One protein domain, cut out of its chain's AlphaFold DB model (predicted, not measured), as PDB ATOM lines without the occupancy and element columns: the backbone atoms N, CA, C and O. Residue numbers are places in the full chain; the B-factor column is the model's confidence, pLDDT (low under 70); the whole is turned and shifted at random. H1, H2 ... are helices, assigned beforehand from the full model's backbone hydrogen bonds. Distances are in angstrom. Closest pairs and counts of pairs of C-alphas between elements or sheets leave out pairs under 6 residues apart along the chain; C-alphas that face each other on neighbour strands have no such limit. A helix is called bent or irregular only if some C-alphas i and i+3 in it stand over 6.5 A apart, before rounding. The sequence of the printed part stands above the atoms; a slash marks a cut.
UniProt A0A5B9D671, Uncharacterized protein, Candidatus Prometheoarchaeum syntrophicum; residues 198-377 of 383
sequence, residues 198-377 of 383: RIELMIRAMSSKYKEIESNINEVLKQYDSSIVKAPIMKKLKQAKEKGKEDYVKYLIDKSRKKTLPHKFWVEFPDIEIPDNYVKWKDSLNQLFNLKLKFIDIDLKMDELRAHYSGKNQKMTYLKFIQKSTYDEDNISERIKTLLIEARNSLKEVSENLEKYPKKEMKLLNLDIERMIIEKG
ATOM      1  N   ARG A 198       4.507   7.242  58.697       90.38
ATOM      2  CA  ARG A 198       4.347   6.504  59.955       90.38
ATOM      3  C   ARG A 198       5.149   5.202  59.951       90.38
ATOM      4  O   ARG A 198       5.803   4.897  60.950       90.38
ATOM      5  N   ILE A 199       5.127   4.447  58.851       91.31
ATOM      6  CA  ILE A 199       5.933   3.226  58.696       91.31
ATOM      7  C   ILE A 199       7.428   3.561  58.762       91.31
ATOM      8  O   ILE A 199       8.173   2.917  59.507       91.31
ATOM      9  N   GLU A 200       7.869   4.590  58.036       92.81
ATOM     10  CA  GLU A 200       9.250   5.074  58.083       92.81
ATOM     11  C   GLU A 200       9.670   5.420  59.522       92.81
ATOM     12  O   GLU A 200      10.701   4.936  60.001       92.81
ATOM     13  N   LEU A 201       8.860   6.193  60.249       91.94
ATOM     14  CA  LEU A 201       9.137   6.587  61.632       91.94
ATOM     15  C   LEU A 201       9.231   5.378  62.573       91.94
ATOM     16  O   LEU A 201      10.103   5.352  63.444       91.94
ATOM     17  N   MET A 202       8.411   4.338  62.378       91.31
ATOM     18  CA  MET A 202       8.538   3.083  63.132       91.31
ATOM     19  C   MET A 202       9.879   2.384  62.862       91.31
ATOM     20  O   MET A 202      10.555   1.956  63.803       91.31
ATOM     21  N   ILE A 203      10.305   2.305  61.596       91.88
ATOM     22  CA  ILE A 203      11.602   1.721  61.208       91.88
ATOM     23  C   ILE A 203      12.764   2.540  61.795       91.88
ATOM     24  O   ILE A 203      13.758   1.978  62.274       91.88
ATOM     25  N   ARG A 204      12.647   3.874  61.809       90.88
ATOM     26  CA  ARG A 204      13.642   4.773  62.410       90.88
ATOM     27  C   ARG A 204      13.730   4.608  63.925       90.88
ATOM     28  O   ARG A 204      14.835   4.471  64.450       90.88
ATOM     29  N   ALA A 205      12.597   4.549  64.622       89.50
ATOM     30  CA  ALA A 205      12.558   4.301  66.063       89.50
ATOM     31  C   ALA A 205      13.215   2.956  66.418       89.50
ATOM     32  O   ALA A 205      14.035   2.888  67.338       89.50
ATOM     33  N   MET A 206      12.939   1.907  65.635       89.88
ATOM     34  CA  MET A 206      13.591   0.604  65.786       89.88
ATOM     35  C   MET A 206      15.106   0.689  65.549       89.88
ATOM     36  O   MET A 206      15.885   0.153  66.333       89.88
ATOM     37  N   SER A 207      15.540   1.422  64.519       89.31
ATOM     38  CA  SER A 207      16.964   1.656  64.233       89.31
ATOM     39  C   SER A 207      17.676   2.380  65.380       89.31
ATOM     40  O   SER A 207      18.828   2.075  65.685       89.31
ATOM     41  N   SER A 208      17.004   3.337  66.025       89.62
ATOM     42  CA  SER A 208      17.536   4.041  67.196       89.62
ATOM     43  C   SER A 208      17.713   3.085  68.379       89.62
ATOM     44  O   SER A 208      18.797   3.004  68.957       89.62
ATOM     45  N   LYS A 209      16.692   2.263  68.668       90.75
ATOM     46  CA  LYS A 209      16.758   1.247  69.729       90.75
ATOM     47  C   LYS A 209      17.808   0.171  69.476       90.75
ATOM     48  O   LYS A 209      18.497  -0.233  70.409       90.75
ATOM     49  N   TYR A 210      17.984  -0.240  68.224       91.19
ATOM     50  CA  TYR A 210      19.093  -1.096  67.815       91.19
ATOM     51  C   TYR A 210      20.443  -0.480  68.217       91.19
ATOM     52  O   TYR A 210      21.203  -1.103  68.956       91.19
ATOM     53  N   LYS A 211      20.723   0.765  67.804       91.12
ATOM     54  CA  LYS A 211      22.001   1.437  68.103       91.12
ATOM     55  C   LYS A 211      22.239   1.597  69.606       91.12
ATOM     56  O   LYS A 211      23.369   1.447  70.062       91.12
ATOM     57  N   GLU A 212      21.184   1.880  70.369       93.25
ATOM     58  CA  GLU A 212      21.236   1.984  71.831       93.25
ATOM     59  C   GLU A 212      21.704   0.667  72.471       93.25
ATOM     60  O   GLU A 212      22.698   0.647  73.199       93.25
ATOM     61  N   ILE A 213      21.045  -0.452  72.151       93.19
ATOM     62  CA  ILE A 213      21.398  -1.764  72.715       93.19
ATOM     63  C   ILE A 213      22.790  -2.200  72.235       93.19
ATOM     64  O   ILE A 213      23.586  -2.700  73.030       93.19
ATOM     65  N   GLU A 214      23.132  -1.958  70.966       93.31
ATOM     66  CA  GLU A 214      24.467  -2.250  70.440       93.31
ATOM     67  C   GLU A 214      25.561  -1.490  71.210       93.31
ATOM     68  O   GLU A 214      26.610  -2.054  71.547       93.31
ATOM     69  N   SER A 215      25.312  -0.210  71.502       94.00
ATOM     70  CA  SER A 215      26.207   0.622  72.304       94.00
ATOM     71  C   SER A 215      26.364   0.058  73.716       94.00
ATOM     72  O   SER A 215      27.494  -0.078  74.188       94.00
ATOM     73  N   ASN A 216      25.271  -0.369  74.352       94.44
ATOM     74  CA  ASN A 216      25.307  -0.976  75.683       94.44
ATOM     75  C   ASN A 216      26.157  -2.258  75.706       94.44
ATOM     76  O   ASN A 216      27.002  -2.417  76.588       94.44
ATOM     77  N   ILE A 217      26.028  -3.133  74.700       94.81
ATOM     78  CA  ILE A 217      26.894  -4.320  74.562       94.81
ATOM     79  C   ILE A 217      28.364  -3.901  74.441       94.81
ATOM     80  O   ILE A 217      29.229  -4.454  75.124       94.81
ATOM     81  N   ASN A 218      28.662  -2.904  73.601       95.00
ATOM     82  CA  ASN A 218      30.026  -2.401  73.434       95.00
ATOM     83  C   ASN A 218      30.592  -1.847  74.752       95.00
ATOM     84  O   ASN A 218      31.776  -2.022  75.028       95.00
ATOM     85  N   GLU A 219      29.782  -1.173  75.567       96.00
ATOM     86  CA  GLU A 219      30.209  -0.665  76.872       96.00
ATOM     87  C   GLU A 219      30.536  -1.765  77.880       96.00
ATOM     88  O   GLU A 219      31.494  -1.617  78.649       96.00
ATOM     89  N   VAL A 220      29.768  -2.857  77.874       96.25
ATOM     90  CA  VAL A 220      30.036  -4.029  78.713       96.25
ATOM     91  C   VAL A 220      31.303  -4.741  78.235       96.25
ATOM     92  O   VAL A 220      32.196  -4.994  79.039       96.25
ATOM     93  N   LEU A 221      31.455  -4.970  76.926       95.69
ATOM     94  CA  LEU A 221      32.672  -5.555  76.343       95.69
ATOM     95  C   LEU A 221      33.928  -4.727  76.657       95.69
ATOM     96  O   LEU A 221      34.981  -5.287  76.953       95.69
ATOM     97  N   LYS A 222      33.823  -3.393  76.665       95.75
ATOM     98  CA  LYS A 222      34.928  -2.499  77.050       95.75
ATOM     99  C   LYS A 222      35.378  -2.664  78.508       95.75
ATOM    100  O   LYS A 222      36.474  -2.210  78.818       95.75
ATOM    101  N   GLN A 223      34.579  -3.283  79.388       95.56
ATOM    102  CA  GLN A 223      35.031  -3.620  80.749       95.56
ATOM    103  C   GLN A 223      36.070  -4.743  80.749       95.56
ATOM    104  O   GLN A 223      36.882  -4.807  81.665       95.56
ATOM    105  N   TYR A 224      36.054  -5.600  79.726       93.38
ATOM    106  CA  TYR A 224      37.077  -6.615  79.518       93.38
ATOM    107  C   TYR A 224      38.315  -5.981  78.896       93.38
ATOM    108  O   TYR A 224      39.400  -6.104  79.448       93.38
ATOM    109  N   ASP A 225      38.170  -5.293  77.764       91.94
ATOM    110  CA  ASP A 225      39.233  -4.482  77.170       91.94
ATOM    111  C   ASP A 225      38.699  -3.617  76.018       91.94
ATOM    112  O   ASP A 225      37.812  -4.017  75.261       91.94
ATOM    113  N   SER A 226      39.273  -2.427  75.828       91.50
ATOM    114  CA  SER A 226      38.857  -1.509  74.758       91.50
ATOM    115  C   SER A 226      39.211  -1.991  73.342       91.50
ATOM    116  O   SER A 226      38.549  -1.602  72.376       91.50
ATOM    117  N   SER A 227      40.236  -2.834  73.180       89.50
ATOM    118  CA  SER A 227      40.636  -3.390  71.884       89.50
ATOM    119  C   SER A 227      39.610  -4.364  71.317       89.50
ATOM    120  O   SER A 227      39.498  -4.483  70.096       89.50
ATOM    121  N   ILE A 228      38.826  -5.007  72.182       90.31
ATOM    122  CA  ILE A 228      37.899  -6.072  71.811       90.31
ATOM    123  C   ILE A 228      36.809  -5.566  70.863       90.31
ATOM    124  O   ILE A 228      36.422  -6.267  69.933       90.31
ATOM    125  N   VAL A 229      36.352  -4.327  71.040       90.81
ATOM    126  CA  VAL A 229      35.305  -3.719  70.201       90.81
ATOM    127  C   VAL A 229      35.836  -3.131  68.887       90.81
ATOM    128  O   VAL A 229      35.065  -2.587  68.098       90.81
ATOM    129  N   LYS A 230      37.146  -3.217  68.619       90.88
ATOM    130  CA  LYS A 230      37.743  -2.669  67.393       90.88
ATOM    131  C   LYS A 230      37.433  -3.550  66.180       90.88
ATOM    132  O   LYS A 230      37.359  -4.777  66.268       90.88
ATOM    133  N   ALA A 231      37.348  -2.918  65.008       90.38
ATOM    134  CA  ALA A 231      37.013  -3.578  63.744       90.38
ATOM    135  C   ALA A 231      37.850  -4.839  63.417       90.38
ATOM    136  O   ALA A 231      37.260  -5.823  62.967       90.38
ATOM    137  N   PRO A 232      39.180  -4.894  63.668       90.81
ATOM    138  CA  PRO A 232      39.965  -6.102  63.404       90.81
ATOM    139  C   PRO A 232      39.539  -7.313  64.245       90.81
ATOM    140  O   PRO A 232      39.515  -8.426  63.724       90.81
ATOM    141  N   ILE A 233      39.185  -7.108  65.519       91.12
ATOM    142  CA  ILE A 233      38.698  -8.178  66.402       91.12
ATOM    143  C   ILE A 233      37.301  -8.611  65.968       91.12
ATOM    144  O   ILE A 233      37.069  -9.802  65.765       91.12
ATOM    145  N   MET A 234      36.409  -7.654  65.697       90.56
ATOM    146  CA  MET A 234      35.069  -7.952  65.183       90.56
ATOM    147  C   MET A 234      35.115  -8.761  63.881       90.56
ATOM    148  O   MET A 234      34.367  -9.722  63.733       90.56
ATOM    149  N   LYS A 235      36.040  -8.457  62.960       91.81
ATOM    150  CA  LYS A 235      36.235  -9.243  61.730       91.81
ATOM    151  C   LYS A 235      36.615 -10.700  62.024       91.81
ATOM    152  O   LYS A 235      36.106 -11.599  61.362       91.81
ATOM    153  N   LYS A 236      37.481 -10.949  63.012       93.00
ATOM    154  CA  LYS A 236      37.847 -12.317  63.420       93.00
ATOM    155  C   LYS A 236      36.669 -13.051  64.055       93.00
ATOM    156  O   LYS A 236      36.460 -14.214  63.737       93.00
ATOM    157  N   LEU A 237      35.886 -12.376  64.895       92.44
ATOM    158  CA  LEU A 237      34.682 -12.952  65.498       92.44
ATOM    159  C   LEU A 237      33.631 -13.324  64.446       92.44
ATOM    160  O   LEU A 237      33.060 -14.409  64.517       92.44
ATOM    161  N   LYS A 238      33.436 -12.483  63.421       91.38
ATOM    162  CA  LYS A 238      32.580 -12.816  62.269       91.38
ATOM    163  C   LYS A 238      33.040 -14.102  61.577       91.38
ATOM    164  O   LYS A 238      32.252 -15.027  61.421       91.38
ATOM    165  N   GLN A 239      34.336 -14.210  61.278       93.25
ATOM    166  CA  GLN A 239      34.916 -15.425  60.692       93.25
ATOM    167  C   GLN A 239      34.784 -16.657  61.598       93.25
ATOM    168  O   GLN A 239      34.712 -17.778  61.101       93.25
ATOM    169  N   ALA A 240      34.803 -16.474  62.920       92.88
ATOM    170  CA  ALA A 240      34.590 -17.556  63.875       92.88
ATOM    171  C   ALA A 240      33.154 -18.095  63.770       92.88
ATOM    172  O   ALA A 240      32.980 -19.304  63.615       92.88
ATOM    173  N   LYS A 241      32.152 -17.201  63.755       90.88
ATOM    174  CA  LYS A 241      30.731 -17.549  63.561       90.88
ATOM    175  C   LYS A 241      30.502 -18.261  62.228       90.88
ATOM    176  O   LYS A 241      29.894 -19.324  62.207       90.88
ATOM    177  N   GLU A 242      31.054 -17.735  61.136       90.88
ATOM    178  CA  GLU A 242      30.963 -18.345  59.796       90.88
ATOM    179  C   GLU A 242      31.550 -19.767  59.744       90.88
ATOM    180  O   GLU A 242      31.083 -20.609  58.983       90.88
ATOM    181  N   LYS A 243      32.562 -20.056  60.571       92.69
ATOM    182  CA  LYS A 243      33.192 -21.382  60.688       92.69
ATOM    183  C   LYS A 243      32.542 -22.282  61.746       92.69
ATOM    184  O   LYS A 243      33.129 -23.313  62.078       92.69
ATOM    185  N   GLY A 244      31.401 -21.883  62.312       90.12
ATOM    186  CA  GLY A 244      30.692 -22.636  63.349       90.12
ATOM    187  C   GLY A 244      31.490 -22.797  64.646       90.12
ATOM    188  O   GLY A 244      31.437 -23.849  65.274       90.12
ATOM    189  N   LYS A 245      32.312 -21.806  65.016       91.62
ATOM    190  CA  LYS A 245      33.070 -21.824  66.275       91.62
ATOM    191  C   LYS A 245      32.234 -21.234  67.407       91.62
ATOM    192  O   LYS A 245      31.684 -20.152  67.252       91.62
ATOM    193  N   GLU A 246      32.216 -21.925  68.544       88.12
ATOM    194  CA  GLU A 246      31.486 -21.500  69.748       88.12
ATOM    195  C   GLU A 246      32.408 -20.868  70.807       88.12
ATOM    196  O   GLU A 246      31.997 -19.963  71.528       88.12
ATOM    197  N   ASP A 247      33.682 -21.282  70.861       92.81
ATOM    198  CA  ASP A 247      34.697 -20.675  71.731       92.81
ATOM    199  C   ASP A 247      35.414 -19.526  71.006       92.81
ATOM    200  O   ASP A 247      36.479 -19.682  70.393       92.81
ATOM    201  N   TYR A 248      34.783 -18.355  71.043       93.62
ATOM    202  CA  TYR A 248      35.279 -17.140  70.411       93.62
ATOM    203  C   TYR A 248      36.588 -16.645  71.032       93.62
ATOM    204  O   TYR A 248      37.467 -16.191  70.299       93.62
ATOM    205  N   VAL A 249      36.749 -16.760  72.354       92.25
ATOM    206  CA  VAL A 249      37.985 -16.387  73.059       92.25
ATOM    207  C   VAL A 249      39.158 -17.222  72.548       92.25
ATOM    208  O   VAL A 249      40.158 -16.650  72.111       92.25
ATOM    209  N   LYS A 250      39.017 -18.554  72.496       91.81
ATOM    210  CA  LYS A 250      40.057 -19.434  71.940       91.81
ATOM    211  C   LYS A 250      40.368 -19.108  70.482       91.81
ATOM    212  O   LYS A 250      41.530 -18.973  70.111       91.81
ATOM    213  N   TYR A 251      39.341 -18.899  69.657       93.62
ATOM    214  CA  TYR A 251      39.553 -18.520  68.259       93.62
ATOM    215  C   TYR A 251      40.318 -17.195  68.119       93.62
ATOM    216  O   TYR A 251      41.169 -17.051  67.236       93.62
ATOM    217  N   LEU A 252      40.022 -16.209  68.972       92.12
ATOM    218  CA  LEU A 252      40.720 -14.930  68.973       92.12
ATOM    219  C   LEU A 252      42.191 -15.082  69.348       92.12
ATOM    220  O   LEU A 252      43.014 -14.445  68.691       92.12
ATOM    221  N   ILE A 253      42.511 -15.916  70.335       90.56
ATOM    222  CA  ILE A 253      43.882 -16.265  70.734       90.56
ATOM    223  C   ILE A 253      44.614 -16.899  69.542       90.56
ATOM    224  O   ILE A 253      45.583 -16.327  69.045       90.56
ATOM    225  N   ASP A 254      44.065 -17.981  68.976       89.94
ATOM    226  CA  ASP A 254      44.663 -18.741  67.863       89.94
ATOM    227  C   ASP A 254      44.920 -17.891  66.604       89.94
ATOM    228  O   ASP A 254      45.795 -18.187  65.786       89.94
ATOM    229  N   LYS A 255      44.102 -16.854  66.384       90.50
ATOM    230  CA  LYS A 255      44.166 -15.978  65.200       90.50
ATOM    231  C   LYS A 255      44.768 -14.611  65.480       90.50
ATOM    232  O   LYS A 255      44.753 -13.743  64.596       90.50
ATOM    233  N   SER A 256      45.278 -14.366  66.678       87.12
ATOM    234  CA  SER A 256      45.936 -13.109  67.028       87.12
ATOM    235  C   SER A 256      47.424 -13.314  67.242       87.12
ATOM    236  O   SER A 256      47.876 -14.372  67.650       87.12
ATOM    237  N   ARG A 257      48.213 -12.283  66.932       80.31
ATOM    238  CA  ARG A 257      49.619 -12.266  67.337       80.31
ATOM    239  C   ARG A 257      49.674 -11.973  68.838       80.31
ATOM    240  O   ARG A 257      48.862 -11.160  69.305       80.31
ATOM    241  N   LYS A 258      50.644 -12.556  69.557       67.38
ATOM    242  CA  LYS A 258      50.996 -12.128  70.925       67.38
ATOM    243  C   LYS A 258      51.086 -10.589  70.945       67.38
ATOM    244  O   LYS A 258      51.565  -9.999  69.975       67.38
ATOM    245  N   LYS A 259      50.560  -9.951  72.000       69.19
ATOM    246  CA  LYS A 259      50.401  -8.482  72.179       69.19
ATOM    247  C   LYS A 259      49.206  -7.804  71.480       69.19
ATOM    248  O   LYS A 259      48.980  -6.620  71.699       69.19
ATOM    249  N   THR A 260      48.402  -8.513  70.676       78.94
ATOM    250  CA  THR A 260      47.155  -7.934  70.104       78.94
ATOM    251  C   THR A 260      46.005  -7.895  71.117       78.94
ATOM    252  O   THR A 260      45.131  -7.038  71.029       78.94
ATOM    253  N   LEU A 261      45.993  -8.855  72.043       85.56
ATOM    254  CA  LEU A 261      45.023  -8.978  73.128       85.56
ATOM    255  C   LEU A 261      45.772  -8.837  74.460       85.56
ATOM    256  O   LEU A 261      46.951  -9.210  74.500       85.56
ATOM    257  N   PRO A 262      45.116  -8.352  75.526       87.38
ATOM    258  CA  PRO A 262      45.718  -8.258  76.856       87.38
ATOM    259  C   PRO A 262      46.257  -9.599  77.360       87.38
ATOM    260  O   PRO A 262      45.720 -10.648  77.003       87.38
ATOM    261  N   HIS A 263      47.261  -9.558  78.241       86.88
ATOM    262  CA  HIS A 263      47.946 -10.753  78.753       86.88
ATOM    263  C   HIS A 263      46.995 -11.811  79.327       86.88
ATOM    264  O   HIS A 263      47.130 -12.983  79.016       86.88
ATOM    265  N   LYS A 264      45.940 -11.390  80.036       88.50
ATOM    266  CA  LYS A 264      44.897 -12.275  80.592       88.50
ATOM    267  C   LYS A 264      44.194 -13.202  79.595       88.50
ATOM    268  O   LYS A 264      43.565 -14.160  80.018       88.50
ATOM    269  N   PHE A 265      44.278 -12.930  78.291       89.19
ATOM    270  CA  PHE A 265      43.777 -13.837  77.252       89.19
ATOM    271  C   PHE A 265      44.735 -15.000  76.967       89.19
ATOM    272  O   PHE A 265      44.316 -15.997  76.396       89.19
ATOM    273  N   TRP A 266      46.011 -14.867  77.313       87.31
ATOM    274  CA  TRP A 266      47.090 -15.794  76.964       87.31
ATOM    275  C   TRP A 266      47.561 -16.634  78.151       87.31
ATOM    276  O   TRP A 266      48.515 -17.389  78.008       87.31
ATOM    277  N   VAL A 267      46.926 -16.482  79.314       85.25
ATOM    278  CA  VAL A 267      47.320 -17.183  80.535       85.25
ATOM    279  C   VAL A 267      46.991 -18.666  80.406       85.25
ATOM    280  O   VAL A 267      45.834 -19.048  80.207       85.25
ATOM    281  N   GLU A 268      48.021 -19.489  80.556       81.88
ATOM    282  CA  GLU A 268      47.910 -20.932  80.726       81.88
ATOM    283  C   GLU A 268      48.084 -21.247  82.214       81.88
ATOM    284  O   GLU A 268      49.006 -20.754  82.857       81.88
ATOM    285  N   PHE A 269      47.165 -22.026  82.786       79.44
ATOM    286  CA  PHE A 269      47.233 -22.414  84.194       79.44
ATOM    287  C   PHE A 269      47.989 -23.747  84.309       79.44
ATOM    288  O   PHE A 269      47.480 -24.749  83.799       79.44
ATOM    289  N   PRO A 270      49.179 -23.783  84.943       64.75
ATOM    290  CA  PRO A 270      49.895 -25.029  85.186       64.75
ATOM    291  C   PRO A 270      49.140 -25.867  86.235       64.75
ATOM    292  O   PRO A 270      48.941 -25.432  87.365       64.75
ATOM    293  N   ASP A 271      48.712 -27.060  85.818       57.19
ATOM    294  CA  ASP A 271      48.098 -28.163  86.576       57.19
ATOM    295  C   ASP A 271      46.642 -28.042  87.129       57.19
ATOM    296  O   ASP A 271      46.295 -27.295  88.040       57.19
ATOM    297  N   ILE A 272      45.813 -28.927  86.549       57.16
ATOM    298  CA  ILE A 272      44.532 -29.582  86.916       57.16
ATOM    299  C   ILE A 272      43.264 -28.751  87.191       57.16
ATOM    300  O   ILE A 272      42.204 -29.220  86.777       57.16
ATOM    301  N   GLU A 273      43.287 -27.534  87.739       71.56
ATOM    302  CA  GLU A 273      42.031 -26.766  87.903       71.56
ATOM    303  C   GLU A 273      42.130 -25.310  87.443       71.56
ATOM    304  O   GLU A 273      42.746 -24.444  88.067       71.56
ATOM    305  N   ILE A 274      41.455 -25.036  86.322       80.19
ATOM    306  CA  ILE A 274      41.174 -23.678  85.860       80.19
ATOM    307  C   ILE A 274      40.282 -23.013  86.919       80.19
ATOM    308  O   ILE A 274      39.212 -23.547  87.205       80.19
ATOM    309  N   PRO A 275      40.661 -21.847  87.474       86.00
ATOM    310  CA  PRO A 275      39.859 -21.180  88.493       86.00
ATOM    311  C   PRO A 275      38.430 -20.899  88.011       86.00
ATOM    312  O   PRO A 275      38.249 -20.354  86.919       86.00
ATOM    313  N   ASP A 276      37.425 -21.169  88.850       87.75
ATOM    314  CA  ASP A 276      36.003 -20.949  88.527       87.75
ATOM    315  C   ASP A 276      35.721 -19.526  88.030       87.75
ATOM    316  O   ASP A 276      34.965 -19.317  87.081       87.75
ATOM    317  N   ASN A 277      36.378 -18.527  88.627       87.69
ATOM    318  CA  ASN A 277      36.254 -17.138  88.192       87.69
ATOM    319  C   ASN A 277      36.761 -16.937  86.757       87.69
ATOM    320  O   ASN A 277      36.160 -16.163  86.013       87.69
ATOM    321  N   TYR A 278      37.831 -17.627  86.343       89.75
ATOM    322  CA  TYR A 278      38.351 -17.545  84.974       89.75
ATOM    323  C   TYR A 278      37.418 -18.233  83.980       89.75
ATOM    324  O   TYR A 278      37.158 -17.682  82.909       89.75
ATOM    325  N   VAL A 279      36.859 -19.390  84.352       90.88
ATOM    326  CA  VAL A 279      35.817 -20.064  83.561       90.88
ATOM    327  C   VAL A 279      34.627 -19.121  83.373       90.88
ATOM    328  O   VAL A 279      34.253 -18.817  82.242       90.88
ATOM    329  N   LYS A 280      34.118 -18.538  84.463       93.56
ATOM    330  CA  LYS A 280      33.016 -17.569  84.438       93.56
ATOM    331  C   LYS A 280      33.336 -16.331  83.598       93.56
ATOM    332  O   LYS A 280      32.467 -15.853  82.868       93.56
ATOM    333  N   TRP A 281      34.557 -15.804  83.687       95.00
ATOM    334  CA  TRP A 281      35.027 -14.671  82.882       95.00
ATOM    335  C   TRP A 281      35.026 -15.009  81.389       95.00
ATOM    336  O   TRP A 281      34.458 -14.263  80.588       95.00
ATOM    337  N   LYS A 282      35.594 -16.160  81.018       93.69
ATOM    338  CA  LYS A 282      35.665 -16.625  79.630       93.69
ATOM    339  C   LYS A 282      34.272 -16.891  79.060       93.69
ATOM    340  O   LYS A 282      33.980 -16.453  77.947       93.69
ATOM    341  N   ASP A 283      33.414 -17.560  79.822       94.69
ATOM    342  CA  ASP A 283      32.046 -17.876  79.414       94.69
ATOM    343  C   ASP A 283      31.219 -16.608  79.231       94.69
ATOM    344  O   ASP A 283      30.582 -16.432  78.193       94.69
ATOM    345  N   SER A 284      31.295 -15.671  80.179       95.88
ATOM    346  CA  SER A 284      30.611 -14.377  80.074       95.88
ATOM    347  C   SER A 284      31.065 -13.606  78.833       95.88
ATOM    348  O   SER A 284      30.240 -13.069  78.093       95.88
ATOM    349  N   LEU A 285      32.370 -13.598  78.549       95.25
ATOM    350  CA  LEU A 285      32.918 -12.941  77.366       95.25
ATOM    351  C   LEU A 285      32.472 -13.619  76.058       95.25
ATOM    352  O   LEU A 285      32.069 -12.931  75.120       95.25
ATOM    353  N   ASN A 286      32.480 -14.954  75.999       95.50
ATOM    354  CA  ASN A 286      31.967 -15.718  74.856       95.50
ATOM    355  C   ASN A 286      30.472 -15.450  74.615       95.50
ATOM    356  O   ASN A 286      30.057 -15.260  73.470       95.50
ATOM    357  N   GLN A 287      29.668 -15.363  75.676       95.38
ATOM    358  CA  GLN A 287      28.247 -15.032  75.572       95.38
ATOM    359  C   GLN A 287      28.033 -13.600  75.074       95.38
ATOM    360  O   GLN A 287      27.244 -13.382  74.155       95.38
ATOM    361  N   LEU A 288      28.779 -12.623  75.596       95.31
ATOM    362  CA  LEU A 288      28.728 -11.238  75.118       95.31
ATOM    363  C   LEU A 288      29.150 -11.120  73.644       95.31
ATOM    364  O   LEU A 288      28.529 -10.368  72.889       95.31
ATOM    365  N   PHE A 289      30.146 -11.893  73.197       95.12
ATOM    366  CA  PHE A 289      30.487 -11.994  71.776       95.12
ATOM    367  C   PHE A 289      29.358 -12.576  70.945       95.12
ATOM    368  O   PHE A 289      29.042 -12.028  69.892       95.12
ATOM    369  N   ASN A 290      28.715 -13.636  71.423       93.00
ATOM    370  CA  ASN A 290      27.575 -14.219  70.737       93.00
ATOM    371  C   ASN A 290      26.427 -13.203  70.585       93.00
ATOM    372  O   ASN A 290      25.908 -13.021  69.485       93.00
ATOM    373  N   LEU A 291      26.089 -12.464  71.650       93.19
ATOM    374  CA  LEU A 291      25.097 -11.381  71.592       93.19
ATOM    375  C   LEU A 291      25.500 -10.307  70.574       93.19
ATOM    376  O   LEU A 291      24.698  -9.930  69.721       93.19
ATOM    377  N   LYS A 292      26.763  -9.870  70.593       91.75
ATOM    378  CA  LYS A 292      27.295  -8.900  69.626       91.75
ATOM    379  C   LYS A 292      27.252  -9.410  68.182       91.75
ATOM    380  O   LYS A 292      27.097  -8.625  67.252       91.75
ATOM    381  N   LEU A 293      27.388 -10.712  67.966       90.19
ATOM    382  CA  LEU A 293      27.329 -11.316  66.638       90.19
ATOM    383  C   LEU A 293      25.892 -11.561  66.151       90.19
ATOM    384  O   LEU A 293      25.676 -11.578  64.938       90.19
ATOM    385  N   LYS A 294      24.907 -11.709  67.048       88.75
ATOM    386  CA  LYS A 294      23.473 -11.672  66.691       88.75
ATOM    387  C   LYS A 294      23.069 -10.306  66.124       88.75
ATOM    388  O   LYS A 294      22.229 -10.231  65.234       88.75
ATOM    389  N   PHE A 295      23.726  -9.233  66.569       86.56
ATOM    390  CA  PHE A 295      23.497  -7.874  66.061       86.56
ATOM    391  C   PHE A 295      23.798  -7.703  64.568       86.56
ATOM    392  O   PHE A 295      23.248  -6.795  63.954       86.56
ATOM    393  N   ILE A 296      24.617  -8.574  63.975       81.12
ATOM    394  CA  ILE A 296      24.874  -8.573  62.528       81.12
ATOM    395  C   ILE A 296      23.623  -9.004  61.764       81.12
ATOM    396  O   ILE A 296      23.270  -8.389  60.765       81.12
ATOM    397  N   ASP A 297      22.942 -10.043  62.245       81.12
ATOM    398  CA  ASP A 297      21.751 -10.572  61.579       81.12
ATOM    399  C   ASP A 297      20.590  -9.572  61.707       81.12
ATOM    400  O   ASP A 297      19.823  -9.374  60.767       81.12
ATOM    401  N   ILE A 298      20.497  -8.887  62.853       85.25
ATOM    402  CA  ILE A 298      19.522  -7.809  63.065       85.25
ATOM    403  C   ILE A 298      19.833  -6.606  62.162       85.25
ATOM    404  O   ILE A 298      18.908  -6.050  61.579       85.25
ATOM    405  N   ASP A 299      21.106  -6.226  61.994       84.69
ATOM    406  CA  ASP A 299      21.509  -5.124  61.102       84.69
ATOM    407  C   ASP A 299      21.063  -5.378  59.655       84.69
ATOM    408  O   ASP A 299      20.463  -4.511  59.028       84.69
ATOM    409  N   LEU A 300      21.234  -6.612  59.164       85.12
ATOM    410  CA  LEU A 300      20.758  -7.013  57.837       85.12
ATOM    411  C   LEU A 300      19.234  -6.876  57.697       85.12
ATOM    412  O   LEU A 300      18.753  -6.415  56.662       85.12
ATOM    413  N   LYS A 301      18.464  -7.226  58.738       86.62
ATOM    414  CA  LYS A 301      17.004  -7.013  58.749       86.62
ATOM    415  C   LYS A 301      16.646  -5.525  58.744       86.62
ATOM    416  O   LYS A 301      15.701  -5.124  58.067       86.62
ATOM    417  N   MET A 302      17.398  -4.696  59.470       88.31
ATOM    418  CA  MET A 302      17.205  -3.242  59.471       88.31
ATOM    419  C   MET A 302      17.529  -2.622  58.108       88.31
ATOM    420  O   MET A 302      16.808  -1.730  57.657       88.31
ATOM    421  N   ASP A 303      18.568  -3.108  57.432       88.44
ATOM    422  CA  ASP A 303      18.882  -2.737  56.053       88.44
ATOM    423  C   ASP A 303      17.774  -3.154  55.086       88.44
ATOM    424  O   ASP A 303      17.378  -2.349  54.242       88.44
ATOM    425  N   GLU A 304      17.222  -4.363  55.231       89.44
ATOM    426  CA  GLU A 304      16.095  -4.809  54.410       89.44
ATOM    427  C   GLU A 304      14.863  -3.916  54.605       89.44
ATOM    428  O   GLU A 304      14.237  -3.533  53.615       89.44
ATOM    429  N   LEU A 305      14.542  -3.550  55.852       89.62
ATOM    430  CA  LEU A 305      13.448  -2.634  56.181       89.62
ATOM    431  C   LEU A 305      13.647  -1.257  55.534       89.62
ATOM    432  O   LEU A 305      12.733  -0.743  54.891       89.62
ATOM    433  N   ARG A 306      14.843  -0.666  55.667       90.62
ATOM    434  CA  ARG A 306      15.159   0.643  55.065       90.62
ATOM    435  C   ARG A 306      15.105   0.610  53.544       90.62
ATOM    436  O   ARG A 306      14.579   1.544  52.946       90.62
ATOM    437  N   ALA A 307      15.559  -0.485  52.937       91.38
ATOM    438  CA  ALA A 307      15.573  -0.666  51.490       91.38
ATOM    439  C   ALA A 307      14.181  -0.563  50.841       91.38
ATOM    440  O   ALA A 307      14.097  -0.396  49.631       91.38
ATOM    441  N   HIS A 308      13.080  -0.642  51.596       89.19
ATOM    442  CA  HIS A 308      11.746  -0.401  51.041       89.19
ATOM    443  C   HIS A 308      11.494   1.055  50.633       89.19
ATOM    444  O   HIS A 308      10.668   1.269  49.754       89.19
ATOM    445  N   TYR A 309      12.189   2.029  51.226       88.62
ATOM    446  CA  TYR A 309      11.910   3.453  50.998       88.62
ATOM    447  C   TYR A 309      13.161   4.338  50.894       88.62
ATOM    448  O   TYR A 309      13.041   5.524  50.606       88.62
ATOM    449  N   SER A 310      14.359   3.821  51.194       89.88
ATOM    450  CA  SER A 310      15.599   4.605  51.159       89.88
ATOM    451  C   SER A 310      16.870   3.744  51.111       89.88
ATOM    452  O   SER A 310      16.848   2.526  51.297       89.88
ATOM    453  N   GLY A 311      18.014   4.407  50.921       82.50
ATOM    454  CA  GLY A 311      19.348   3.825  51.074       82.50
ATOM    455  C   GLY A 311      19.941   3.248  49.787       82.50
ATOM    456  O   GLY A 311      19.325   3.227  48.732       82.50
ATOM    457  N   LYS A 312      21.181   2.753  49.872       79.56
ATOM    458  CA  LYS A 312      21.950   2.304  48.694       79.56
ATOM    459  C   LYS A 312      21.284   1.159  47.914       79.56
ATOM    460  O   LYS A 312      21.481   1.050  46.711       79.56
ATOM    461  N   ASN A 313      20.525   0.313  48.608       86.62
ATOM    462  CA  ASN A 313      19.835  -0.845  48.035       86.62
ATOM    463  C   ASN A 313      18.319  -0.609  47.927       86.62
ATOM    464  O   ASN A 313      17.545  -1.560  48.041       86.62
ATOM    465  N   GLN A 314      17.898   0.651  47.786       91.19
ATOM    466  CA  GLN A 314      16.495   1.031  47.680       91.19
ATOM    467  C   GLN A 314      15.792   0.232  46.570       91.19
ATOM    468  O   GLN A 314      16.217   0.219  45.417       91.19
ATOM    469  N   LYS A 315      14.721  -0.472  46.944       89.69
ATOM    470  CA  LYS A 315      13.938  -1.365  46.078       89.69
ATOM    471  C   LYS A 315      12.934  -0.595  45.216       89.69
ATOM    472  O   LYS A 315      12.497  -1.108  44.188       89.69
ATOM    473  N   MET A 316      12.519   0.588  45.662       91.81
ATOM    474  CA  MET A 316      11.560   1.460  44.982       91.81
ATOM    475  C   MET A 316      11.711   2.906  45.455       91.81
ATOM    476  O   MET A 316      12.110   3.123  46.598       91.81
ATOM    477  N   THR A 317      11.359   3.866  44.601       93.06
ATOM    478  CA  THR A 317      11.291   5.290  44.965       93.06
ATOM    479  C   THR A 317      10.294   5.511  46.098       93.06
ATOM    480  O   THR A 317       9.353   4.728  46.274       93.06
ATOM    481  N   TYR A 318      10.482   6.569  46.881       93.62
ATOM    482  CA  TYR A 318       9.607   6.868  48.008       93.62
ATOM    483  C   TYR A 318       8.165   7.130  47.555       93.62
ATOM    484  O   TYR A 318       7.223   6.694  48.209       93.62
ATOM    485  N   LEU A 319       7.980   7.745  46.386       90.62
ATOM    486  CA  LEU A 319       6.667   7.912  45.758       90.62
ATOM    487  C   LEU A 319       5.969   6.555  45.567       90.62
ATOM    488  O   LEU A 319       4.838   6.356  46.008       90.62
ATOM    489  N   LYS A 320       6.670   5.567  44.999       91.19
ATOM    490  CA  LYS A 320       6.130   4.208  44.847       91.19
ATOM    491  C   LYS A 320       5.890   3.524  46.196       91.19
ATOM    492  O   LYS A 320       4.971   2.718  46.320       91.19
ATOM    493  N   PHE A 321       6.693   3.839  47.209       93.12
ATOM    494  CA  PHE A 321       6.460   3.374  48.573       93.12
ATOM    495  C   PHE A 321       5.158   3.946  49.165       93.12
ATOM    496  O   PHE A 321       4.398   3.174  49.750       93.12
ATOM    497  N   ILE A 322       4.844   5.233  48.944       91.56
ATOM    498  CA  ILE A 322       3.554   5.838  49.326       91.56
ATOM    499  C   ILE A 322       2.402   5.065  48.683       91.56
ATOM    500  O   ILE A 322       1.564   4.522  49.406       91.56
ATOM    501  N   GLN A 323       2.420   4.920  47.357       90.19
ATOM    502  CA  GLN A 323       1.375   4.223  46.599       90.19
ATOM    503  C   GLN A 323       1.142   2.804  47.129       90.19
ATOM    504  O   GLN A 323       0.034   2.446  47.530       90.19
ATOM    505  N   LYS A 324       2.215   2.009  47.234       91.25
ATOM    506  CA  LYS A 324       2.098   0.621  47.688       91.25
ATOM    507  C   LYS A 324       1.650   0.498  49.131       91.25
ATOM    508  O   LYS A 324       0.890  -0.409  49.446       91.25
ATOM    509  N   SER A 325       2.120   1.377  50.014       89.62
ATOM    510  CA  SER A 325       1.692   1.351  51.414       89.62
ATOM    511  C   SER A 325       0.210   1.704  51.558       89.62
ATOM    512  O   SER A 325      -0.477   1.079  52.358       89.62
ATOM    513  N   THR A 326      -0.290   2.628  50.735       87.38
ATOM    514  CA  THR A 326      -1.686   3.087  50.758       87.38
ATOM    515  C   THR A 326      -2.660   1.971  50.406       87.38
ATOM    516  O   THR A 326      -3.624   1.739  51.130       87.38
ATOM    517  N   TYR A 327      -2.396   1.262  49.309       84.81
ATOM    518  CA  TYR A 327      -3.288   0.218  48.794       84.81
ATOM    519  C   TYR A 327      -2.897  -1.196  49.252       84.81
ATOM    520  O   TYR A 327      -3.477  -2.179  48.797       84.81
ATOM    521  N   ASP A 328      -1.896  -1.294  50.133       80.69
ATOM    522  CA  ASP A 328      -1.212  -2.530  50.536       80.69
ATOM    523  C   ASP A 328      -0.840  -3.445  49.353       80.69
ATOM    524  O   ASP A 328      -0.891  -4.676  49.429       80.69
ATOM    525  N   GLU A 329      -0.443  -2.837  48.233       77.62
ATOM    526  CA  GLU A 329       0.003  -3.578  47.058       77.62
ATOM    527  C   GLU A 329       1.212  -4.450  47.403       77.62
ATOM    528  O   GLU A 329       2.130  -4.047  48.127       77.62
ATOM    529  N   ASP A 330       1.221  -5.666  46.858       79.50
ATOM    530  CA  ASP A 330       2.212  -6.703  47.157       79.50
ATOM    531  C   ASP A 330       2.325  -7.066  48.654       79.50
ATOM    532  O   ASP A 330       3.348  -7.618  49.076       79.50
ATOM    533  N   ASN A 331       1.297  -6.771  49.465       84.25
ATOM    534  CA  ASN A 331       1.285  -6.952  50.923       84.25
ATOM    535  C   ASN A 331       2.478  -6.267  51.615       84.25
ATOM    536  O   ASN A 331       3.082  -6.817  52.549       84.25
ATOM    537  N   ILE A 332       2.895  -5.097  51.117       85.25
ATOM    538  CA  ILE A 332       4.094  -4.415  51.612       85.25
ATOM    539  C   ILE A 332       3.969  -4.045  53.094       85.25
ATOM    540  O   ILE A 332       4.944  -4.187  53.838       85.25
ATOM    541  N   SER A 333       2.783  -3.629  53.541       83.94
ATOM    542  CA  SER A 333       2.538  -3.219  54.922       83.94
ATOM    543  C   SER A 333       2.634  -4.422  55.852       83.94
ATOM    544  O   SER A 333       3.319  -4.349  56.875       83.94
ATOM    545  N   GLU A 334       2.039  -5.559  55.477       85.50
ATOM    546  CA  GLU A 334       2.120  -6.786  56.277       85.50
ATOM    547  C   GLU A 334       3.543  -7.366  56.293       85.50
ATOM    548  O   GLU A 334       4.026  -7.815  57.339       85.50
ATOM    549  N   ARG A 335       4.273  -7.289  55.171       87.50
ATOM    550  CA  ARG A 335       5.684  -7.701  55.112       87.50
ATOM    551  C   ARG A 335       6.555  -6.849  56.031       87.50
ATOM    552  O   ARG A 335       7.339  -7.398  56.806       87.50
ATOM    553  N   ILE A 336       6.414  -5.523  55.981       88.81
ATOM    554  CA  ILE A 336       7.165  -4.608  56.852       88.81
ATOM    555  C   ILE A 336       6.802  -4.843  58.317       88.81
ATOM    556  O   ILE A 336       7.692  -4.935  59.160       88.81
ATOM    557  N   LYS A 337       5.515  -4.999  58.632       88.56
ATOM    558  CA  LYS A 337       5.043  -5.316  59.982       88.56
ATOM    559  C   LYS A 337       5.645  -6.623  60.500       88.56
ATOM    560  O   LYS A 337       6.122  -6.652  61.632       88.56
ATOM    561  N   THR A 338       5.683  -7.671  59.680       90.56
ATOM    562  CA  THR A 338       6.302  -8.957  60.037       90.56
ATOM    563  C   THR A 338       7.789  -8.781  60.337       90.56
ATOM    564  O   THR A 338       8.247  -9.152  61.417       90.56
ATOM    565  N   LEU A 339       8.530  -8.117  59.443       89.94
ATOM    566  CA  LEU A 339       9.954  -7.823  59.635       89.94
ATOM    567  C   LEU A 339      10.211  -6.968  60.889       89.94
ATOM    568  O   LEU A 339      11.161  -7.228  61.628       89.94
ATOM    569  N   LEU A 340       9.354  -5.983  61.173       90.12
ATOM    570  CA  LEU A 340       9.429  -5.159  62.382       90.12
ATOM    571  C   LEU A 340       9.189  -5.983  63.651       90.12
ATOM    572  O   LEU A 340       9.910  -5.806  64.631       90.12
ATOM    573  N   ILE A 341       8.201  -6.884  63.652       91.12
ATOM    574  CA  ILE A 341       7.923  -7.777  64.786       91.12
ATOM    575  C   ILE A 341       9.104  -8.720  65.020       91.12
ATOM    576  O   ILE A 341       9.544  -8.880  66.159       91.12
ATOM    577  N   GLU A 342       9.656  -9.306  63.960       90.12
ATOM    578  CA  GLU A 342      10.835 -10.160  64.066       90.12
ATOM    579  C   GLU A 342      12.043  -9.403  64.620       90.12
ATOM    580  O   GLU A 342      12.664  -9.865  65.576       90.12
ATOM    581  N   ALA A 343      12.357  -8.228  64.063       89.31
ATOM    582  CA  ALA A 343      13.455  -7.390  64.537       89.31
ATOM    583  C   ALA A 343      13.257  -6.993  66.008       89.31
ATOM    584  O   ALA A 343      14.193  -7.084  66.804       89.31
ATOM    585  N   ARG A 344      12.025  -6.631  66.396       90.69
ATOM    586  CA  ARG A 344      11.658  -6.323  67.785       90.69
ATOM    587  C   ARG A 344      11.925  -7.501  68.713       90.69
ATOM    588  O   ARG A 344      12.511  -7.313  69.775       90.69
ATOM    589  N   ASN A 345      11.471  -8.693  68.337       91.75
ATOM    590  CA  ASN A 345      11.608  -9.891  69.159       91.75
ATOM    591  C   ASN A 345      13.083 -10.279  69.316       91.75
ATOM    592  O   ASN A 345      13.516 -10.552  70.433       91.75
ATOM    593  N   SER A 346      13.871 -10.209  68.238       90.38
ATOM    594  CA  SER A 346      15.320 -10.437  68.300       90.38
ATOM    595  C   SER A 346      16.032  -9.406  69.184       90.38
ATOM    596  O   SER A 346      16.886  -9.773  69.987       90.38
ATOM    597  N   LEU A 347      15.669  -8.122  69.089       91.19
ATOM    598  CA  LEU A 347      16.233  -7.079  69.952       91.19
ATOM    599  C   LEU A 347      15.861  -7.279  71.421       91.19
ATOM    600  O   LEU A 347      16.720  -7.126  72.289       91.19
ATOM    601  N   LYS A 348      14.609  -7.652  71.698       92.19
ATOM    602  CA  LYS A 348      14.138  -7.959  73.050       92.19
ATOM    603  C   LYS A 348      14.925  -9.123  73.654       92.19
ATOM    604  O   LYS A 348      15.442  -8.981  74.755       92.19
ATOM    605  N   GLU A 349      15.096 -10.214  72.908       92.31
ATOM    606  CA  GLU A 349      15.877 -11.375  73.353       92.31
ATOM    607  C   GLU A 349      17.331 -10.996  73.679       92.31
ATOM    608  O   GLU A 349      17.889 -11.446  74.682       92.31
ATOM    609  N   VAL A 350      17.974 -10.159  72.853       91.56
ATOM    610  CA  VAL A 350      19.341  -9.720  73.162       91.56
ATOM    611  C   VAL A 350      19.367  -8.790  74.374       91.56
ATOM    612  O   VAL A 350      20.252  -8.943  75.213       91.56
ATOM    613  N   SER A 351      18.408  -7.872  74.500       92.50
ATOM    614  CA  SER A 351      18.308  -6.975  75.656       92.50
ATOM    615  C   SER A 351      18.167  -7.756  76.966       92.50
ATOM    616  O   SER A 351      18.951  -7.548  77.886       92.50
ATOM    617  N   GLU A 352      17.242  -8.716  77.027       94.00
ATOM    618  CA  GLU A 352      17.014  -9.563  78.209       94.00
ATOM    619  C   GLU A 352      18.242 -10.420  78.554       94.00
ATOM    620  O   GLU A 352      18.559 -10.650  79.721       94.00
ATOM    621  N   ASN A 353      18.982 -10.892  77.547       93.94
ATOM    622  CA  ASN A 353      20.225 -11.614  77.794       93.94
ATOM    623  C   ASN A 353      21.370 -10.695  78.233       93.94
ATOM    624  O   ASN A 353      22.214 -11.134  79.008       93.94
ATOM    625  N   LEU A 354      21.407  -9.443  77.771       93.75
ATOM    626  CA  LEU A 354      22.406  -8.459  78.182       93.75
ATOM    627  C   LEU A 354      22.240  -8.056  79.653       93.75
ATOM    628  O   LEU A 354      23.241  -7.837  80.330       93.75
ATOM    629  N   GLU A 355      21.007  -8.018  80.169       93.62
ATOM    630  CA  GLU A 355      20.718  -7.726  81.584       93.62
ATOM    631  C   GLU A 355      21.407  -8.700  82.554       93.62
ATOM    632  O   GLU A 355      21.741  -8.322  83.676       93.62
ATOM    633  N   LYS A 356      21.710  -9.924  82.103       95.06
ATOM    634  CA  LYS A 356      22.473 -10.928  82.866       95.06
ATOM    635  C   LYS A 356      23.956 -10.576  83.026       95.06
ATOM    636  O   LYS A 356      24.656 -11.249  83.778       95.06
ATOM    637  N   TYR A 357      24.437  -9.537  82.343       95.19
ATOM    638  CA  TYR A 357      25.828  -9.087  82.381       95.19
ATOM    639  C   TYR A 357      25.938  -7.611  82.802       95.19
ATOM    640  O   TYR A 357      26.371  -6.767  82.006       95.19
ATOM    641  N   PRO A 358      25.586  -7.252  84.055       94.81
ATOM    642  CA  PRO A 358      25.688  -5.876  84.520       94.81
ATOM    643  C   PRO A 358      27.120  -5.348  84.410       94.81
ATOM    644  O   PRO A 358      28.079  -5.977  84.859       94.81
ATOM    645  N   LYS A 359      27.273  -4.128  83.885       94.69
ATOM    646  CA  LYS A 359      28.578  -3.477  83.662       94.69
ATOM    647  C   LYS A 359      29.484  -3.493  84.901       94.69
ATOM    648  O   LYS A 359      30.682  -3.737  84.783       94.69
ATOM    649  N   LYS A 360      28.919  -3.249  86.090       95.44
ATOM    650  CA  LYS A 360      29.661  -3.250  87.362       95.44
ATOM    651  C   LYS A 360      30.202  -4.638  87.708       95.44
ATOM    652  O   LYS A 360      31.359  -4.748  88.097       95.44
ATOM    653  N   GLU A 361      29.389  -5.677  87.547       94.50
ATOM    654  CA  GLU A 361      29.784  -7.057  87.841       94.50
ATOM    655  C   GLU A 361      30.840  -7.553  86.859       94.50
ATOM    656  O   GLU A 361      31.837  -8.128  87.278       94.50
ATOM    657  N   MET A 362      30.682  -7.248  85.567       96.56
ATOM    658  CA  MET A 362      31.676  -7.601  84.548       96.56
ATOM    659  C   MET A 362      33.017  -6.901  84.789       96.56
ATOM    660  O   MET A 362      34.070  -7.499  84.591       96.56
ATOM    661  N   LYS A 363      32.990  -5.654  85.273       95.75
ATOM    662  CA  LYS A 363      34.203  -4.936  85.676       95.75
ATOM    663  C   LYS A 363      34.888  -5.595  86.875       95.75
ATOM    664  O   LYS A 363      36.102  -5.751  86.844       95.75
ATOM    665  N   LEU A 364      34.131  -5.964  87.911       95.62
ATOM    666  CA  LEU A 364      34.678  -6.643  89.092       95.62
ATOM    667  C   LEU A 364      35.280  -7.997  88.717       95.62
ATOM    668  O   LEU A 364      36.446  -8.230  89.002       95.62
ATOM    669  N   LEU A 365      34.533  -8.812  87.968       94.56
ATOM    670  CA  LEU A 365      35.008 -10.095  87.461       94.56
ATOM    671  C   LEU A 365      36.308  -9.932  86.666       94.56
ATOM    672  O   LEU A 365      37.240 -10.705  86.843       94.56
ATOM    673  N   ASN A 366      36.399  -8.909  85.814       94.38
ATOM    674  CA  ASN A 366      37.615  -8.644  85.056       94.38
ATOM    675  C   ASN A 366      38.815  -8.256  85.944       94.38
ATOM    676  O   ASN A 366      39.923  -8.726  85.694       94.38
ATOM    677  N   LEU A 367      38.604  -7.427  86.971       93.81
ATOM    678  CA  LEU A 367      39.653  -7.036  87.921       93.81
ATOM    679  C   LEU A 367      40.116  -8.212  88.788       93.81
ATOM    680  O   LEU A 367      41.309  -8.331  89.056       93.81
ATOM    681  N   ASP A 368      39.198  -9.093  89.190       92.50
ATOM    682  CA  ASP A 368      39.525 -10.295  89.962       92.50
ATOM    683  C   ASP A 368      40.448 -11.227  89.165       92.50
ATOM    684  O   ASP A 368      41.392 -11.786  89.723       92.50
ATOM    685  N   ILE A 369      40.230 -11.349  87.849       92.12
ATOM    686  CA  ILE A 369      41.128 -12.107  86.968       92.12
ATOM    687  C   ILE A 369      42.498 -11.450  86.862       92.12
ATOM    688  O   ILE A 369      43.503 -12.136  87.014       92.12
ATOM    689  N   GLU A 370      42.557 -10.139  86.632       90.50
ATOM    690  CA  GLU A 370      43.832  -9.412  86.557       90.50
ATOM    691  C   GLU A 370      44.635  -9.559  87.851       90.50
ATOM    692  O   GLU A 370      45.821  -9.881  87.808       90.50
ATOM    693  N   ARG A 371      43.976  -9.416  89.003       90.12
ATOM    694  CA  ARG A 371      44.591  -9.606  90.316       90.12
ATOM    695  C   ARG A 371      45.094 -11.033  90.516       90.12
ATOM    696  O   ARG A 371      46.217 -11.218  90.968       90.12
ATOM    697  N   MET A 372      44.283 -12.028  90.173       89.06
ATOM    698  CA  MET A 372      44.651 -13.436  90.316       89.06
ATOM    699  C   MET A 372      45.860 -13.812  89.454       89.06
ATOM    700  O   MET A 372      46.684 -14.610  89.891       89.06
ATOM    701  N   ILE A 373      45.964 -13.270  88.238       87.69
ATOM    702  CA  ILE A 373      47.111 -13.513  87.352       87.69
ATOM    703  C   ILE A 373      48.397 -13.005  88.011       87.69
ATOM    704  O   ILE A 373      49.365 -13.756  88.075       87.69
ATOM    705  N   ILE A 374      48.363 -11.790  88.565       86.50
ATOM    706  CA  ILE A 374      49.494 -11.183  89.284       86.50
ATOM    707  C   ILE A 374      49.841 -11.993  90.542       86.50
ATOM    708  O   ILE A 374      50.991 -12.346  90.769       86.50
ATOM    709  N   GLU A 375      48.848 -12.337  91.370       86.38
ATOM    710  CA  GLU A 375      49.074 -13.080  92.623       86.38
ATOM    711  C   GLU A 375      49.661 -14.482  92.391       86.38
ATOM    712  O   GLU A 375      50.352 -15.009  93.263       86.38
ATOM    713  N   LYS A 376      49.397 -15.087  91.227       84.25
ATOM    714  CA  LYS A 376      49.954 -16.385  90.835       84.25
ATOM    715  C   LYS A 376      51.286 -16.284  90.077       84.25
ATOM    716  O   LYS A 376      51.797 -17.328  89.683       84.25
ATOM    717  N   GLY A 377      51.825 -15.081  89.855       81.19
ATOM    718  CA  GLY A 377      53.040 -14.868  89.057       81.19
ATOM    719  C   GLY A 377      52.881 -15.287  87.593       81.19
ATOM    720  O   GLY A 377      53.849 -15.650  86.937       81.19
TER     721      GLY A 377
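AT A GLANCE: This is residues 198 to 377 of the 383 residues of an uncharacterized protein of Candidatus Prometheoarchaeum syntrophicum (UniProt A0A5B9D671). A long helical rod is built round H4, the longest helix, with H1 and H6 side by side along it and running opposite to it, and H7 lengthening the rod beyond the last residues of H1 and H6, beside the first residues of H4. The short helices H2 and H3 pack across one side of H4, and H5 makes a corner with the first residues of H6 at the other end of the rod. The printed part has 180 residues with seven named helices, H1 to H7 in chain order, and no named strand; the class is all helix. The whole is loose, with a radius of gyration of the C-alphas of 20.6 A and spans of 70 by 29 by 24 A.

IN THESE COORDINATES: H4, residues 276 to 306, is 44.9 A long and begins at C-alpha 276, (36.003, -20.949, 88.527). H6, residues 329 to 354, measures 38.7 A and is irregular: C-alphas 330 and 333 are 8.5 A apart. H1, residues 198 to 221, measures 34.9 A from C-alpha 198 at (4.347, 6.504, 59.955). H7, residues 359 to 375, measures 24.3 A and ends at C-alpha 375, (49.074, -13.080, 92.623). H2, residues 231 to 242, measures 16.4 A; H5, residues 318 to 327, 14.5 A; H3, residues 248 to 254, 9.9 A.

HOW THE PARTS SIT: H4 is the hub, touching five helices. H1, H4, H6 and H7 form a bundle, a group of helices gathered together. H4 touches H6 at a shallow tilt of 15 degrees, opposite ways; their closest C-alphas, of Leu 291 and Val 350, are 6.2 A apart. H4 touches H1 at a shallow tilt of 20 degrees, opposite ways, closest at the C-alphas of Ile 217 and Lys 292, 6.7 A. H1 and H6 touch, the same way at a shallow tilt of 22 degrees, with the C-alphas of Ile 213 and Ser 351 closest at 6.7 A. Residues 277 to 281 of H4 touch H7 at a steep tilt of 40 degrees, opposite ways; the C-alphas of Tyr 278 and Ile 369 are closest, 6.4 A. H1 and H7 only just touch, only at their ends, with 3 pairs of C-alphas within 8 A, closest at Val 220 and Lys 359, 5.2 A. H3 and H2 touch H4 about perpendicular, at 75 and 88 degrees, with closest C-alphas Tyr 248 and Asn 286, 5.7 A, and Lys 238 and Leu 293, 7.0 A. H5 and H6 touch only at the corner, closest at the C-alphas of Ser 325 and Ser 333, 5.8 A. Each O i to N i+4 pair is within hydrogen-bond range in H1, H2, H3, H5 and H7; H4 has 25 of 27 and H6 20 of 22.

THE WHOLE: The C-alphas farthest apart, of Tyr 327 and Gly 377, are 70.9 A apart. The printed part has no cut. The links H3 to H4, residues 255 to 275, and H4 to H5 are long. Confidence is low, under 70, at residues 258 to 259 and 270 to 272.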